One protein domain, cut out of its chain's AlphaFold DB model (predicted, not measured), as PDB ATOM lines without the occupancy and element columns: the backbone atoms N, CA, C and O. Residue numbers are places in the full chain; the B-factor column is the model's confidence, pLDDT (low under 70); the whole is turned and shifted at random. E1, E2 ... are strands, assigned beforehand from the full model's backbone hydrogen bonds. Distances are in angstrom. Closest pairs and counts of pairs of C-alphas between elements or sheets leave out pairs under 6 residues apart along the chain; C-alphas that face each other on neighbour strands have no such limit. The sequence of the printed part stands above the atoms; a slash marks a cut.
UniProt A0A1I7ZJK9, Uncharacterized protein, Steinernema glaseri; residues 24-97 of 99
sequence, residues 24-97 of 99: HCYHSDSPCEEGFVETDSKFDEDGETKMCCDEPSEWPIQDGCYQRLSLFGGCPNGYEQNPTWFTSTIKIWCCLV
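What this domain is: This is residues 24 to 97 of the 99 residues of an uncharacterized protein of Steinernema glaseri (UniProt A0A1I7ZJK9). Two small three-stranded sheets stand side by side along the longest axis as two lobes: E1, E3 and E2 make the larger one, E4, E6 and E5 the smaller, and the long link of residues 54 to 65 runs from the first lobe to the second. In each sheet the last strand along the chain is in the middle, E3 in one and E6 in the other, and the sheets come near each other only where E2 approaches E4. The printed part has 74 residues, with no named helix and six named strands in the order E1 E2 E3 E4 E5 E6; the sheet orders are E1 - E3 - E2 and E4 - E6 - E5, both antiparallel. The class is all strand, though under half of the residues, 32 of 74, are in named elements. The whole is compact, with a radius of gyration of the C-alphas of 12.2 A and spans of 38 by 27 by 21 A.

Where its parts are: E2, residues 37 to 44, is the longest strand at 20.8 A, and it bends by 52 degrees at residue 40. E3, residues 47 to 53, measures 19.6 A. E1, residues 25 to 28, begins at C-alpha 25 at (37.823, 100.755, 44.681) and measures 9.8 A. In the other sheet E6, residues 91 to 96, measures 16.5 A and ends at C-alpha 96 at (29.074, 83.487, 41.954). E4 is residues 66 to 69, 10.4 A, and E5 is residues 79 to 81, 6.9 A.

How they stand to each other: E3 is the inner strand of its sheet, with E1 and E2 as edge strands. E2 and E3 form a hairpin, antiparallel at 155 degrees, with N 39 and O 51 2.9 A apart and N 51 and O 40 2.8 A apart, within hydrogen-bond range. E1 is antiparallel to E3, also at 155 degrees, with N 50 and O 28 at 2.8 A. E2 and E4 have 1 pair of C-alphas within 8 A, those of Lys 42 and Tyr 66, 6.9 A apart. E4 is antiparallel to the inner strand E6 at 141 degrees, with N 68 and O 92 at 2.9 A. E5 and E6 form a hairpin, antiparallel at 139 degrees, with N 80 and O 95 at 2.8 A. The pairing is staggered: E6 pairs with E4 over residues 91 to 94 and with E5 over residues 94 to 96. E1 and E3 are both apart from E4, E5 and E6.

The domain as a whole: The two C-alphas farthest apart are those of Glu 34 and Phe 72, at 38.5 A. The printed part has no cut. The link from E3 to E4, 12 residues, is long; the link from E2 to E3 is tight. The mean pLDDT of the printed part is 76.1, and residues 56 to 64, 72, 83 to 89 and 97 are under 70.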
ATOM      1  N   HIS A  24      37.624 103.365  41.004       79.31
ATOM      2  CA  HIS A  24      38.315 103.633  42.251       79.31
ATOM      3  C   HIS A  24      37.656 102.785  43.326       79.31
ATOM      4  O   HIS A  24      36.572 103.103  43.803       79.31
ATOM      5  N   CYS A  25      38.325 101.698  43.695       81.38
ATOM      6  CA  CYS A  25      37.823 100.755  44.681       81.38
ATOM      7  C   CYS A  25      38.740 100.666  45.904       81.38
ATOM      8  O   CYS A  25      39.968 100.765  45.790       81.38
ATOM      9  N   TYR A  26      38.151 100.438  47.075       83.38
ATOM     10  CA  TYR A  26      38.870 100.190  48.320       83.38
ATOM     11  C   TYR A  26      38.138  99.176  49.206       83.38
ATOM     12  O   TYR A  26      36.932  98.966  49.088       83.38
ATOM     13  N   HIS A  27      38.888  98.531  50.101       85.38
ATOM     14  CA  HIS A  27      38.327  97.617  51.092       85.38
ATOM     15  C   HIS A  27      37.884  98.382  52.339       85.38
ATOM     16  O   HIS A  27      38.622  99.242  52.822       85.38
ATOM     17  N   SER A  28      36.735  98.020  52.901       85.88
ATOM     18  CA  SER A  28      36.217  98.616  54.131       85.88
ATOM     19  C   SER A  28      35.585  97.560  55.029       85.88
ATOM     20  O   SER A  28      34.725  96.803  54.591       85.88
ATOM     21  N   ASP A  29      35.942  97.561  56.311       88.69
ATOM     22  CA  ASP A  29      35.233  96.784  57.342       88.69
ATOM     23  C   ASP A  29      34.025  97.568  57.911       88.69
ATOM     24  O   ASP A  29      33.367  97.166  58.869       88.69
ATOM     25  N   SER A  30      33.729  98.730  57.321       88.62
ATOM     26  CA  SER A  30      32.637  99.642  57.672       88.62
ATOM     27  C   SER A  30      31.802  99.996  56.427       88.62
ATOM     28  O   SER A  30      32.214  99.660  55.314       88.62
ATOM     29  N   PRO A  31      30.631 100.646  56.559       89.62
ATOM     30  CA  PRO A  31      29.875 101.111  55.394       89.62
ATOM     31  C   PRO A  31      30.730 101.982  54.463       89.62
ATOM     32  O   PRO A  31      31.628 102.685  54.929       89.62
ATOM     33  N   CYS A  32      30.447 101.939  53.161       89.12
ATOM     34  CA  CYS A  32      31.178 102.738  52.182       89.12
ATOM     35  C   CYS A  32      31.040 104.244  52.451       89.12
ATOM     36  O   CYS A  32      30.023 104.720  52.960       89.12
ATOM     37  N   GLU A  33      32.092 104.986  52.108       92.19
ATOM     38  CA  GLU A  33      32.134 106.439  52.186       92.19
ATOM     39  C   GLU A  33      31.139 107.055  51.199       92.19
ATOM     40  O   GLU A  33      30.713 106.433  50.224       92.19
ATOM     41  N   GLU A  34      30.757 108.306  51.452       92.00
ATOM     42  CA  GLU A  34      29.855 109.027  50.559       92.00
ATOM     43  C   GLU A  34      30.451 109.119  49.146       92.00
ATOM     44  O   GLU A  34      31.603 109.510  48.963       92.00
ATOM     45  N   GLY A  35      29.652 108.753  48.143       86.56
ATOM     46  CA  GLY A  35      30.097 108.679  46.750       86.56
ATOM     47  C   GLY A  35      30.638 107.311  46.330       86.56
ATOM     48  O   GLY A  35      30.909 107.132  45.148       86.56
ATOM     49  N   PHE A  36      30.727 106.348  47.252       88.00
ATOM     50  CA  PHE A  36      31.074 104.963  46.953       88.00
ATOM     51  C   PHE A  36      29.892 104.038  47.238       88.00
ATOM     52  O   PHE A  36      29.129 104.229  48.187       88.00
ATOM     53  N   VAL A  37      29.747 103.013  46.407       86.19
ATOM     54  CA  VAL A  37      28.738 101.965  46.546       86.19
ATOM     55  C   VAL A  37      29.408 100.650  46.908       86.19
ATOM     56  O   VAL A  37      30.499 100.335  46.427       86.19
ATOM     57  N   GLU A  38      28.750  99.881  47.772       83.62
ATOM     58  CA  GLU A  38      29.153  98.507  48.047       83.62
ATOM     59  C   GLU A  38      28.903  97.677  46.792       83.62
ATOM     60  O   GLU A  38      27.781  97.610  46.285       83.62
ATOM     61  N   THR A  39      29.968  97.091  46.267       77.31
ATOM     62  CA  THR A  39      29.924  96.283  45.051       77.31
ATOM     63  C   THR A  39      30.044  94.802  45.337       77.31
ATOM     64  O   THR A  39      29.592  93.991  44.532       77.31
ATOM     65  N   ASP A  40      30.651  94.451  46.467       76.38
ATOM     66  CA  ASP A  40      30.933  93.076  46.841       76.38
ATOM     67  C   ASP A  40      31.283  92.976  48.333       76.38
ATOM     68  O   ASP A  40      31.692  93.967  48.947       76.38
ATOM     69  N   SER A  41      31.200  91.781  48.908       78.00
ATOM     70  CA  SER A  41      31.660  91.514  50.266       78.00
ATOM     71  C   SER A  41      32.235  90.106  50.409       78.00
ATOM     72  O   SER A  41      31.879  89.151  49.714       78.00
ATOM     73  N   LYS A  42      33.185  89.970  51.331       75.06
ATOM     74  CA  LYS A  42      33.763  88.686  51.722       75.06
ATOM     75  C   LYS A  42      33.652  88.506  53.225       75.06
ATOM     76  O   LYS A  42      33.742  89.472  53.978       75.06
ATOM     77  N   PHE A  43      33.542  87.254  53.645       74.69
ATOM     78  CA  PHE A  43      33.598  86.862  55.047       74.69
ATOM     79  C   PHE A  43      34.833  85.998  55.275       74.69
ATOM     80  O   PHE A  43      34.943  84.914  54.705       74.69
ATOM     81  N   ASP A  44      35.737  86.477  56.123       71.19
ATOM     82  CA  ASP A  44      36.923  85.749  56.578       71.19
ATOM     83  C   ASP A  44      36.906  85.629  58.122       71.19
ATOM     84  O   ASP A  44      35.953  86.044  58.784       71.19
ATOM     85  N   GLU A  45      37.955  85.050  58.721       74.75
ATOM     86  CA  GLU A  45      38.085  84.902  60.187       74.75
ATOM     87  C   GLU A  45      38.032  86.246  60.941       74.75
ATOM     88  O   GLU A  45      37.631  86.285  62.105       74.75
ATOM     89  N   ASP A  46      38.389  87.339  60.264       74.69
ATOM     90  CA  ASP A  46      38.391  88.708  60.788       74.69
ATOM     91  C   ASP A  46      37.020  89.409  60.687       74.69
ATOM     92  O   ASP A  46      36.842  90.506  61.219       74.69
ATOM     93  N   GLY A  47      36.033  88.772  60.047       78.50
ATOM     94  CA  GLY A  47      34.696  89.319  59.828       78.50
ATOM     95  C   GLY A  47      34.403  89.633  58.362       78.50
ATOM     96  O   GLY A  47      34.965  89.031  57.447       78.50
ATOM     97  N   GLU A  48      33.454  90.543  58.152       83.62
ATOM     98  CA  GLU A  48      33.033  90.977  56.823       83.62
ATOM     99  C   GLU A  48      33.898  92.140  56.335       83.62
ATOM    100  O   GLU A  48      33.912  93.204  56.952       83.62
ATOM    101  N   THR A  49      34.538  91.970  55.183       84.38
ATOM    102  CA  THR A  49      35.180  93.069  54.458       84.38
ATOM    103  C   THR A  49      34.389  93.349  53.189       84.38
ATOM    104  O   THR A  49      34.146  92.452  52.383       84.38
ATOM    105  N   LYS A  50      34.033  94.613  52.987       84.62
ATOM    106  CA  LYS A  50      33.307  95.111  51.818       84.62
ATOM    107  C   LYS A  50      34.268  95.672  50.785       84.62
ATOM    108  O   LYS A  50      35.304  96.241  51.132       84.62
ATOM    109  N   MET A  51      33.896  95.545  49.521       84.06
ATOM    110  CA  MET A  51      34.477  96.281  48.413       84.06
ATOM    111  C   MET A  51      33.601  97.499  48.130       84.06
ATOM    112  O   MET A  51      32.418  97.367  47.821       84.06
ATOM    113  N   CYS A  52      34.192  98.683  48.237       85.50
ATOM    114  CA  CYS A  52      33.538  99.957  47.977       85.50
ATOM    115  C   CYS A  52      34.140 100.571  46.718       85.50
ATOM    116  O   CYS A  52      35.348 100.794  46.685       85.50
ATOM    117  N   CYS A  53      33.321 100.850  45.706       83.94
ATOM    118  CA  CYS A  53      33.755 101.433  44.436       83.94
ATOM    119  C   CYS A  53      32.955 102.695  44.095       83.94
ATOM    120  O   CYS A  53      31.816 102.842  44.527       83.94
ATOM    121  N   ASP A  54      33.548 103.612  43.335       86.50
ATOM    122  CA  ASP A  54      32.891 104.833  42.843       86.50
ATOM    123  C   ASP A  54      31.857 104.564  41.738       86.50
ATOM    124  O   ASP A  54      30.933 105.354  41.534       86.50
ATOM    125  N   GLU A  55      31.966 103.419  41.066       79.44
ATOM    126  CA  GLU A  55      30.961 102.910  40.139       79.44
ATOM    127  C   GLU A  55      30.386 101.575  40.636       79.44
ATOM    128  O   GLU A  55      31.100 100.766  41.240       79.44
ATOM    129  N   PRO A  56      29.091 101.313  40.382       69.69
ATOM    130  CA  PRO A  56      28.515 100.011  40.654       69.69
ATOM    131  C   PRO A  56      29.215  98.946  39.815       69.69
ATOM    132  O   PRO A  56      29.521  99.135  38.639       69.69
ATOM    133  N   SER A  57      29.429  97.796  40.434       65.06
ATOM    134  CA  SER A  57      29.964  96.629  39.758       65.06
ATOM    135  C   SER A  57      28.919  96.041  38.805       65.06
ATOM    136  O   SER A  57      27.730  95.990  39.123       65.06
ATOM    137  N   GLU A  58      29.368  95.559  37.642       61.75
ATOM    138  CA  GLU A  58      28.543  94.727  36.751       61.75
ATOM    139  C   GLU A  58      28.152  93.395  37.417       61.75
ATOM    140  O   GLU A  58      27.176  92.753  37.031       61.75
ATOM    141  N   TRP A  59      28.902  93.003  38.448       55.41
ATOM    142  CA  TRP A  59      28.597  91.890  39.333       55.41
ATOM    143  C   TRP A  59      27.621  92.367  40.408       55.41
ATOM    144  O   TRP A  59      27.964  93.301  41.139       55.41
ATOM    145  N   PRO A  60      26.424  91.761  40.523       56.31
ATOM    146  CA  PRO A  60      25.528  92.061  41.630       56.31
ATOM    147  C   PRO A  60      26.230  91.757  42.958       56.31
ATOM    148  O   PRO A  60      27.065  90.854  43.002       56.31
ATOM    149  N   ILE A  61      25.872  92.487  44.024       57.06
ATOM    150  CA  ILE A  61      26.326  92.199  45.392       57.06
ATOM    151  C   ILE A  61      25.998  90.735  45.660       57.06
ATOM    152  O   ILE A  61      24.826  90.356  45.741       57.06
ATOM    153  N   GLN A  62      27.024  89.901  45.705       58.16
ATOM    154  CA  GLN A  62      26.857  88.478  45.876       58.16
ATOM    155  C   GLN A  62      27.473  88.086  47.194       58.16
ATOM    156  O   GLN A  62      28.663  88.270  47.422       58.16
ATOM    157  N   ASP A  63      26.642  87.493  48.041       57.72
ATOM    158  CA  ASP A  63      27.109  86.868  49.261       57.72
ATOM    159  C   ASP A  63      28.186  85.827  48.920       57.72
ATOM    160  O   ASP A  63      27.903  84.766  48.355       57.72
ATOM    161  N   GLY A  64      29.427  86.117  49.307       62.03
ATOM    162  CA  GLY A  64      30.466  85.103  49.433       62.03
ATOM    163  C   GLY A  64      31.319  84.879  48.192       62.03
ATOM    164  O   GLY A  64      31.449  83.750  47.709       62.03
ATOM    165  N   CYS A  65      32.024  85.916  47.753       74.81
ATOM    166  CA  CYS A  65      33.253  85.694  47.003       74.81
ATOM    167  C   CYS A  65      34.295  85.011  47.886       74.81
ATOM    168  O   CYS A  65      34.498  85.374  49.045       74.81
ATOM    169  N   TYR A  66      34.996  84.028  47.328       73.62
ATOM    170  CA  TYR A  66      36.033  83.313  48.061       73.62
ATOM    171  C   TYR A  66      37.348  83.289  47.295       73.62
ATOM    172  O   TYR A  66      37.411  83.279  46.059       73.62
ATOM    173  N   GLN A  67      38.431  83.266  48.060       77.25
ATOM    174  CA  GLN A  67      39.773  83.225  47.518       77.25
ATOM    175  C   GLN A  67      40.209  81.783  47.263       77.25
ATOM    176  O   GLN A  67      40.067  80.904  48.113       77.25
ATOM    177  N   ARG A  68      40.837  81.542  46.111       78.06
ATOM    178  CA  ARG A  68      41.512  80.272  45.824       78.06
ATOM    179  C   ARG A  68      42.863  80.486  45.168       78.06
ATOM    180  O   ARG A  68      43.157  81.534  44.597       78.06
ATOM    181  N   LEU A  69      43.691  79.449  45.226       79.50
ATOM    182  CA  LEU A  69      44.965  79.436  44.522       79.50
ATOM    183  C   LEU A  69      44.730  79.342  43.007       79.50
ATOM    184  O   LEU A  69      44.029  78.446  42.530       79.50
ATOM    185  N   SER A  70      45.382  80.228  42.253       74.38
ATOM    186  CA  SER A  70      45.361  80.261  40.783       74.38
ATOM    187  C   SER A  70      45.978  79.008  40.145       74.38
ATOM    188  O   SER A  70      45.799  78.764  38.954       74.38
ATOM    189  N   LEU A  71      46.717  78.210  40.924       73.19
ATOM    190  CA  LEU A  71      47.417  77.002  40.475       73.19
ATOM    191  C   LEU A  71      46.469  75.880  40.023       73.19
ATOM    192  O   LEU A  71      46.885  74.986  39.293       73.19
ATOM    193  N   PHE A  72      45.204  75.922  40.442       68.06
ATOM    194  CA  PHE A  72      44.214  74.879  40.160       68.06
ATOM    195  C   PHE A  72      43.352  75.173  38.917       68.06
ATOM    196  O   PHE A  72      42.273  74.602  38.764       68.06
ATOM    197  N   GLY A  73      43.792  76.088  38.045       73.62
ATOM    198  CA  GLY A  73      42.954  76.656  36.984       73.62
ATOM    199  C   GLY A  73      41.990  77.719  37.526       73.62
ATOM    200  O   GLY A  73      41.996  77.994  38.730       73.62
ATOM    201  N   GLY A  74      41.205  78.330  36.630       79.50
ATOM    202  CA  GLY A  74      40.284  79.436  36.928       79.50
ATOM    203  C   GLY A  74      39.156  79.094  37.913       79.50
ATOM    204  O   GLY A  74      39.220  78.118  38.667       79.50
ATOM    205  N   CYS A  75      38.109  79.912  37.930       82.12
ATOM    206  CA  CYS A  75      36.970  79.684  38.813       82.12
ATOM    207  C   CYS A  75      36.163  78.433  38.409       82.12
ATOM    208  O   CYS A  75      36.143  78.060  37.234       82.12
ATOM    209  N   PRO A  76      35.567  77.713  39.378       81.31
ATOM    210  CA  PRO A  76      34.704  76.574  39.080       81.31
ATOM    211  C   PRO A  76      33.398  77.017  38.407       81.31
ATOM    212  O   PRO A  76      33.030  78.185  38.454       81.31
ATOM    213  N   ASN A  77      32.675  76.072  37.800       80.81
ATOM    214  CA  ASN A  77      31.404  76.361  37.130       80.81
ATOM    215  C   ASN A  77      30.412  77.060  38.070       80.81
ATOM    216  O   ASN A  77      30.225  76.624  39.207       80.81
ATOM    217  N   GLY A  78      29.759  78.105  37.563       74.38
ATOM    218  CA  GLY A  78      28.868  78.961  38.349       74.38
ATOM    219  C   GLY A  78      29.586  80.082  39.101       74.38
ATOM    220  O   GLY A  78      28.921  80.826  39.813       74.38
ATOM    221  N   TYR A  79      30.908  80.204  38.930       78.44
ATOM    222  CA  TYR A  79      31.708  81.295  39.462       78.44
ATOM    223  C   TYR A  79      32.568  81.931  38.373       78.44
ATOM    224  O   TYR A  79      33.147  81.232  37.537       78.44
ATOM    225  N   GLU A  80      32.731  83.244  38.447       79.00
ATOM    226  CA  GLU A  80      33.640  84.002  37.602       79.00
ATOM    227  C   GLU A  80      34.708  84.713  38.423       79.00
ATOM    228  O   GLU A  80      34.580  84.948  39.629       79.00
ATOM    229  N   GLN A  81      35.836  84.963  37.761       77.44
ATOM    230  CA  GLN A  81      36.954  85.639  38.388       77.44
ATOM    231  C   GLN A  81      36.583  87.105  38.552       77.44
ATOM    232  O   GLN A  81      36.411  87.793  37.550       77.44
ATOM    233  N   ASN A  82      36.511  87.580  39.792       73.31
ATOM    234  CA  ASN A  82      36.273  88.990  40.054       73.31
ATOM    235  C   ASN A  82      37.615  89.746  40.022       73.31
ATOM    236  O   ASN A  82      38.442  89.545  40.919       73.31
ATOM    237  N   PRO A  83      37.869  90.580  38.994       65.69
ATOM    238  CA  PRO A  83      39.102  91.354  38.901       65.69
ATOM    239  C   PRO A  83      39.131  92.533  39.886       65.69
ATOM    240  O   PRO A  83      40.206  93.081  40.126       65.69
ATOM    241  N   THR A  84      37.979  92.917  40.446       63.62
ATOM    242  CA  THR A  84      37.827  94.044  41.375       63.62
ATOM    243  C   THR A  84      38.519  93.763  42.704       63.62
ATOM    244  O   THR A  84      39.174  94.637  43.268       63.62
ATOM    245  N   TRP A  85      38.466  92.520  43.188       65.19
ATOM    246  CA  TRP A  85      39.310  92.101  44.300       65.19
ATOM    247  C   TRP A  85      40.724  91.861  43.800       65.19
ATOM    248  O   TRP A  85      40.926  91.010  42.936       65.19
ATOM    249  N   PHE A  86      41.706  92.559  44.382       61.88
ATOM    250  CA  PHE A  86      43.118  92.462  44.003       61.88
ATOM    251  C   PHE A  86      43.560  91.004  43.808       61.88
ATOM    252  O   PHE A  86      43.866  90.273  44.758       61.88
ATOM    253  N   THR A  87      43.604  90.572  42.549       62.91
ATOM    254  CA  THR A  87      44.118  89.260  42.181       62.91
ATOM    255  C   THR A  87      45.632  89.333  42.265       62.91
ATOM    256  O   THR A  87      46.271  90.137  41.586       62.91
ATOM    257  N   SER A  88      46.226  88.493  43.105       64.56
ATOM    258  CA  SER A  88      47.674  88.288  43.073       64.56
ATOM    259  C   SER A  88      47.998  87.220  42.033       64.56
ATOM    260  O   SER A  88      47.142  86.414  41.679       64.56
ATOM    261  N   THR A  89      49.256  87.123  41.599       68.31
ATOM    262  CA  THR A  89      49.699  86.067  40.666       68.31
ATOM    263  C   THR A  89      49.369  84.650  41.159       68.31
ATOM    264  O   THR A  89      49.297  83.714  40.372       68.31
ATOM    265  N   ILE A  90      49.177  84.478  42.470       72.50
ATOM    266  CA  ILE A  90      48.991  83.173  43.107       72.50
ATOM    267  C   ILE A  90      47.544  82.972  43.569       72.50
ATOM    268  O   ILE A  90      47.128  81.833  43.767       72.50
ATOM    269  N   LYS A  91      46.757  84.041  43.730       74.94
ATOM    270  CA  LYS A  91      45.406  83.964  44.287       74.94
ATOM    271  C   LYS A  91      44.406  84.730  43.438       74.94
ATOM    272  O   LYS A  91      44.601  85.915  43.172       74.94
ATOM    273  N   ILE A  92      43.324  84.045  43.099       78.19
ATOM    274  CA  ILE A  92      42.178  84.596  42.383       78.19
ATOM    275  C   ILE A  92      40.968  84.612  43.311       78.19
ATOM    276  O   ILE A  92      40.846  83.756  44.193       78.19
ATOM    277  N   TRP A  93      40.094  85.586  43.102       78.06
ATOM    278  CA  TRP A  93      38.801  85.672  43.765       78.06
ATOM    279  C   TRP A  93      37.734  85.150  42.821       78.06
ATOM    280  O   TRP A  93      37.698  85.550  41.657       78.06
ATOM    281  N   CYS A  94      36.922  84.223  43.315       79.31
ATOM    282  CA  CYS A  94      35.819  83.639  42.573       79.31
ATOM    283  C   CYS A  94      34.512  84.062  43.223       79.31
ATOM    284  O   CYS A  94      34.276  83.752  44.391       79.31
ATOM    285  N   CYS A  95      33.692  84.751  42.446       77.56
ATOM    286  CA  CYS A  95      32.369  85.219  42.826       77.56
ATOM    287  C   CYS A  95      31.331  84.429  42.044       77.56
ATOM    288  O   CYS A  95      31.636  83.946  40.955       77.56
ATOM    289  N   LEU A  96      30.150  84.218  42.618       73.31
ATOM    290  CA  LEU A  96      29.074  83.487  41.954       73.31
ATOM    291  C   LEU A  96      28.670  84.216  40.647       73.31
ATOM    292  O   LEU A  96      29.047  85.351  40.369       73.31
ATOM    293  N   VAL A  97      27.886  83.586  39.786       69.81
ATOM    294  CA  VAL A  97      27.228  84.303  38.684       69.81
ATOM    295  C   VAL A  97      25.745  84.007  38.768       69.81
ATOM    296  O   VAL A  97      25.283  82.944  38.360       69.81
TER     297      VAL A  97